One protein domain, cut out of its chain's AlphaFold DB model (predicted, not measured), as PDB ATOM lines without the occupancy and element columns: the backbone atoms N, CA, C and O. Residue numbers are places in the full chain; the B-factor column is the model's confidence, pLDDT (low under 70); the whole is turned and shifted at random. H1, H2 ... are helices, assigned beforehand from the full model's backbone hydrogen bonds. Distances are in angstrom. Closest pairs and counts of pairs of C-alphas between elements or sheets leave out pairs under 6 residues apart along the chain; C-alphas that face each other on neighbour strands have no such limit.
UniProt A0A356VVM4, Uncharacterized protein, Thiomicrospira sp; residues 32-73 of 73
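This is residues 32 to 73 of the 73 residues of an uncharacterized protein of Thiomicrospira sp (UniProt A0A356VVM4). One long helix, H2, makes most of the length of a rod, with a short helix, H1, set across its first end like the foot of an L, and a tail without a named element, residues 67 to 73, carries the rod on beyond its other end. The printed part has 42 residues, with two named helices in the order H1, H2, no named strand, and the class all helix. It is extended, with a radius of gyration of the C-alphas of 16.8 A and spans of 52 by 13 by 10 A.

H1, residues 32 to 38, begins at C-alpha 32 (-42.268, 7.824, 41.844). H2, residues 40 to 66, is 37.9 A long, from C-alpha 40 (-30.904, 9.105, 35.141) to C-alpha 66 (-28.552, -28.641, 32.166).

H1 and H2 touch only at the corner by their tight link; the closest C-alphas are those of Phe 36 and Ala 42, 5.1 A apart. Their lines are about perpendicular, at 84 degrees. In H2 every O i to N i+4 pair is within hydrogen-bond range; in H1, 2 of 3 are.

The two C-alphas farthest apart, of Lys 34 and Tyr 73, are 52.1 A apart. Residues 47 to 73 stand free, of which 47 to 66 belong to H2. The printed part has no cut. The pLDDT is under 70 at residues 33, 35 and 68 to 73.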
ATOM      1  N   TRP A  32     -43.155   8.958  42.191       70.44
ATOM      2  CA  TRP A  32     -42.268   7.824  41.844       70.44
ATOM      3  C   TRP A  32     -41.694   7.938  40.441       70.44
ATOM      4  O   TRP A  32     -40.517   7.666  40.214       70.44
ATOM      5  N   LYS A  33     -42.512   8.395  39.489       65.75
ATOM      6  CA  LYS A  33     -42.050   8.636  38.122       65.75
ATOM      7  C   LYS A  33     -40.924   9.671  38.080       65.75
ATOM      8  O   LYS A  33     -39.921   9.420  37.419       65.75
ATOM      9  N   LYS A  34     -41.010  10.765  38.839       73.00
ATOM     10  CA  LYS A  34     -39.928  11.756  38.893       73.00
ATOM     11  C   LYS A  34     -38.687  11.210  39.600       73.00
ATOM     12  O   LYS A  34     -37.579  11.321  39.081       73.00
ATOM     13  N   LYS A  35     -38.852  10.534  40.741       68.44
ATOM     14  CA  LYS A  35     -37.714   9.982  41.501       68.44
ATOM     15  C   LYS A  35     -36.965   8.867  40.767       68.44
ATOM     16  O   LYS A  35     -35.742   8.823  40.854       68.44
ATOM     17  N   PHE A  36     -37.666   7.983  40.057       70.75
ATOM     18  CA  PHE A  36     -37.072   6.769  39.486       70.75
ATOM     19  C   PHE A  36     -36.906   6.793  37.961       70.75
ATOM     20  O   PHE A  36     -35.958   6.192  37.462       70.75
ATOM     21  N   ILE A  37     -37.782   7.471  37.207       71.31
ATOM     22  CA  ILE A  37     -37.720   7.508  35.732       71.31
ATOM     23  C   ILE A  37     -36.992   8.762  35.228       71.31
ATOM     24  O   ILE A  37     -36.207   8.666  34.280       71.31
ATOM     25  N   GLU A  38     -37.229   9.925  35.842       77.62
ATOM     26  CA  GLU A  38     -36.584  11.184  35.428       77.62
ATOM     27  C   GLU A  38     -35.147  11.300  35.958       77.62
ATOM     28  O   GLU A  38     -34.279  11.868  35.290       77.62
ATOM     29  N   ASN A  39     -34.845  10.685  37.106       82.31
ATOM     30  CA  ASN A  39     -33.476  10.590  37.596       82.31
ATOM     31  C   ASN A  39     -32.690   9.520  36.820       82.31
ATOM     32  O   ASN A  39     -32.880   8.315  37.002       82.31
ATOM     33  N   LYS A  40     -31.745   9.969  35.987       82.62
ATOM     34  CA  LYS A  40     -30.904   9.105  35.141       82.62
ATOM     35  C   LYS A  40     -30.133   8.042  35.939       82.62
ATOM     36  O   LYS A  40     -29.971   6.928  35.446       82.62
ATOM     37  N   LEU A  41     -29.691   8.366  37.156       84.31
ATOM     38  CA  LEU A  41     -28.962   7.444  38.030       84.31
ATOM     39  C   LEU A  41     -29.897   6.377  38.609       84.31
ATOM     40  O   LEU A  41     -29.599   5.189  38.508       84.31
ATOM     41  N   ALA A  42     -31.052   6.789  39.142       84.88
ATOM     42  CA  ALA A  42     -32.047   5.858  39.676       84.88
ATOM     43  C   ALA A  42     -32.585   4.922  38.582       84.88
ATOM     44  O   ALA A  42     -32.684   3.716  38.793       84.88
ATOM     45  N   ARG A  43     -32.829   5.453  37.377       84.50
ATOM     46  CA  ARG A  43     -33.236   4.665  36.209       84.50
ATOM     47  C   ARG A  43     -32.169   3.655  35.799       84.50
ATOM     48  O   ARG A  43     -32.500   2.514  35.495       84.50
ATOM     49  N   SER A  44     -30.896   4.053  35.791       89.44
ATOM     50  CA  SER A  44     -29.789   3.142  35.478       89.44
ATOM     51  C   SER A  44     -29.687   2.009  36.495       89.44
ATOM     52  O   SER A  44     -29.540   0.857  36.102       89.44
ATOM     53  N   LEU A  45     -29.795   2.320  37.790       89.75
ATOM     54  CA  LEU A  45     -29.807   1.318  38.857       89.75
ATOM     55  C   LEU A  45     -30.986   0.358  38.714       89.75
ATOM     56  O   LEU A  45     -30.800  -0.849  38.827       89.75
ATOM     57  N   LEU A  46     -32.173   0.878  38.405       87.50
ATOM     58  CA  LEU A  46     -33.377   0.074  38.211       87.50
ATOM     59  C   LEU A  46     -33.244  -0.876  37.011       87.50
ATOM     60  O   LEU A  46     -33.611  -2.042  37.110       87.50
ATOM     61  N   ILE A  47     -32.662  -0.415  35.902       90.38
ATOM     62  CA  ILE A  47     -32.394  -1.261  34.729       90.38
ATOM     63  C   ILE A  47     -31.370  -2.356  35.058       90.38
ATOM     64  O   ILE A  47     -31.599  -3.520  34.735       90.38
ATOM     65  N   ILE A  48     -30.260  -2.006  35.716       94.81
ATOM     66  CA  ILE A  48     -29.223  -2.976  36.112       94.81
ATOM     67  C   ILE A  48     -29.804  -4.010  37.080       94.81
ATOM     68  O   ILE A  48     -29.551  -5.200  36.928       94.81
ATOM     69  N   PHE A  49     -30.623  -3.572  38.033       94.06
ATOM     70  CA  PHE A  49     -31.313  -4.459  38.961       94.06
ATOM     71  C   PHE A  49     -32.185  -5.486  38.227       94.06
ATOM     72  O   PHE A  49     -32.076  -6.682  38.490       94.06
ATOM     73  N   ILE A  50     -32.995  -5.042  37.259       94.62
ATOM     74  CA  ILE A  50     -33.835  -5.937  36.449       94.62
ATOM     75  C   ILE A  50     -32.976  -6.921  35.641       94.62
ATOM     76  O   ILE A  50     -33.299  -8.105  35.584       94.62
ATOM     77  N   LEU A  51     -31.872  -6.458  35.049       95.50
ATOM     78  CA  LEU A  51     -30.941  -7.308  34.302       95.50
ATOM     79  C   LEU A  51     -30.330  -8.403  35.181       95.50
ATOM     80  O   LEU A  51     -30.328  -9.565  34.782       95.50
ATOM     81  N   ILE A  52     -29.857  -8.052  36.381       95.44
ATOM     82  CA  ILE A  52     -29.302  -9.021  37.336       95.44
ATOM     83  C   ILE A  52     -30.376 -10.028  37.740       95.44
ATOM     84  O   ILE A  52     -30.120 -11.225  37.709       95.44
ATOM     85  N   MET A  53     -31.587  -9.565  38.060       94.12
ATOM     86  CA  MET A  53     -32.688 -10.445  38.454       94.12
ATOM     87  C   MET A  53     -33.032 -11.454  37.350       94.12
ATOM     88  O   MET A  53     -33.136 -12.651  37.618       94.12
ATOM     89  N   LEU A  54     -33.155 -10.991  36.102       94.69
ATOM     90  CA  LEU A  54     -33.400 -11.857  34.947       94.69
ATOM     91  C   LEU A  54     -32.247 -12.835  34.715       94.69
ATOM     92  O   LEU A  54     -32.500 -14.006  34.441       94.69
ATOM     93  N   MET A  55     -30.995 -12.391  34.862       93.50
ATOM     94  CA  MET A  55     -29.838 -13.279  34.757       93.50
ATOM     95  C   MET A  55     -29.806 -14.326  35.868       93.50
ATOM     96  O   MET A  55     -29.532 -15.480  35.574       93.50
ATOM     97  N   SER A  56     -30.096 -13.970  37.119       94.25
ATOM     98  CA  SER A  56     -30.099 -14.919  38.238       94.25
ATOM     99  C   SER A  56     -31.187 -15.980  38.084       94.25
ATOM    100  O   SER A  56     -30.909 -17.161  38.273       94.25
ATOM    101  N   ILE A  57     -32.401 -15.580  37.694       93.19
ATOM    102  CA  ILE A  57     -33.497 -16.523  37.427       93.19
ATOM    103  C   ILE A  57     -33.152 -17.398  36.219       93.19
ATOM    104  O   ILE A  57     -33.275 -18.618  36.285       93.19
ATOM    105  N   GLY A  58     -32.680 -16.781  35.133       91.69
ATOM    106  CA  GLY A  58     -32.283 -17.490  33.922       91.69
ATOM    107  C   GLY A  58     -31.155 -18.488  34.174       91.69
ATOM    108  O   GLY A  58     -31.226 -19.606  33.686       91.69
ATOM    109  N   ALA A  59     -30.157 -18.123  34.980       91.00
ATOM    110  CA  ALA A  59     -29.083 -19.019  35.390       91.00
ATOM    111  C   ALA A  59     -29.606 -20.171  36.255       91.00
ATOM    112  O   ALA A  59     -29.214 -21.305  36.016       91.00
ATOM    113  N   GLY A  60     -30.510 -19.911  37.204       89.12
ATOM    114  CA  GLY A  60     -31.137 -20.962  38.012       89.12
ATOM    115  C   GLY A  60     -31.864 -21.994  37.149       89.12
ATOM    116  O   GLY A  60     -31.545 -23.175  37.213       89.12
ATOM    117  N   LEU A  61     -32.753 -21.531  36.265       89.00
ATOM    118  CA  LEU A  61     -33.495 -22.396  35.341       89.00
ATOM    119  C   LEU A  61     -32.579 -23.116  34.343       89.00
ATOM    120  O   LEU A  61     -32.808 -24.272  34.005       89.00
ATOM    121  N   TYR A  62     -31.540 -22.436  33.855       88.81
ATOM    122  CA  TYR A  62     -30.563 -23.028  32.945       88.81
ATOM    123  C   TYR A  62     -29.748 -24.128  33.627       88.81
ATOM    124  O   TYR A  62     -29.542 -25.186  33.038       88.81
ATOM    125  N   LEU A  63     -29.303 -23.899  34.865       86.56
ATOM    126  CA  LEU A  63     -28.583 -24.894  35.654       86.56
ATOM    127  C   LEU A  63     -29.475 -26.090  35.981       86.56
ATOM    128  O   LEU A  63     -29.020 -27.214  35.841       86.56
ATOM    129  N   GLU A  64     -30.736 -25.862  36.334       84.75
ATOM    130  CA  GLU A  64     -31.711 -26.926  36.596       84.75
ATOM    131  C   GLU A  64     -32.014 -27.757  35.335       84.75
ATOM    132  O   GLU A  64     -32.126 -28.978  35.401       84.75
ATOM    133  N   ALA A  65     -32.064 -27.118  34.161       84.56
ATOM    134  CA  ALA A  65     -32.268 -27.805  32.886       84.56
ATOM    135  C   ALA A  65     -31.022 -28.559  32.378       84.56
ATOM    136  O   ALA A  65     -31.158 -29.574  31.696       84.56
ATOM    137  N   MET A  66     -29.814 -28.052  32.646       82.44
ATOM    138  CA  MET A  66     -28.552 -28.641  32.166       82.44
ATOM    139  C   MET A  66     -27.946 -29.659  33.140       82.44
ATOM    140  O   MET A  66     -27.259 -30.578  32.702       82.44
ATOM    141  N   LEU A  67     -28.167 -29.491  34.443       76.75
ATOM    142  CA  LEU A  67     -27.731 -30.390  35.507       76.75
ATOM    143  C   LEU A  67     -28.983 -30.860  36.254       76.75
ATOM    144  O   LEU A  67     -29.370 -30.214  37.230       76.75
ATOM    145  N   PRO A  68     -29.626 -31.958  35.814       67.94
ATOM    146  CA  PRO A  68     -30.737 -32.529  36.554       67.94
ATOM    147  C   PRO A  68     -30.219 -32.971  37.926       67.94
ATOM    148  O   PRO A  68     -29.548 -33.991  38.071       67.94
ATOM    149  N   VAL A  69     -30.497 -32.161  38.946       61.72
ATOM    150  CA  VAL A  69     -30.092 -32.422  40.338       61.72
ATOM    151  C   VAL A  69     -30.776 -33.692  40.874       61.72
ATOM    152  O   VAL A  69     -30.289 -34.307  41.820       61.72
ATOM    153  N   ASP A  70     -31.846 -34.130  40.202       61.69
ATOM    154  CA  ASP A  70     -32.608 -35.348  40.482       61.69
ATOM    155  C   ASP A  70     -31.854 -36.664  40.195       61.69
ATOM    156  O   ASP A  70     -32.328 -37.716  40.607       61.69
ATOM    157  N   GLU A  71     -30.685 -36.656  39.533       61.19
ATOM    158  CA  GLU A  71     -29.907 -37.892  39.289       61.19
ATOM    159  C   GLU A  71     -28.864 -38.215  40.381       61.19
ATOM    160  O   GLU A  71     -28.179 -39.235  40.293       61.19
ATOM    161  N   VAL A  72     -28.719 -37.375  41.415       59.12
ATOM    162  CA  VAL A  72     -27.684 -37.545  42.465       59.12
ATOM    163  C   VAL A  72     -28.253 -38.001  43.826       59.12
ATOM    164  O   VAL A  72     -27.510 -38.069  44.804       59.12
ATOM    165  N   TYR A  73     -29.529 -38.398  43.904       48.78
ATOM    166  CA  TYR A  73     -30.096 -39.069  45.087       48.78
ATOM    167  C   TYR A  73     -30.822 -40.369  44.746       48.78
ATOM    168  O   TYR A  73     -31.680 -40.352  43.841       48.78
TER     169      TYR A  73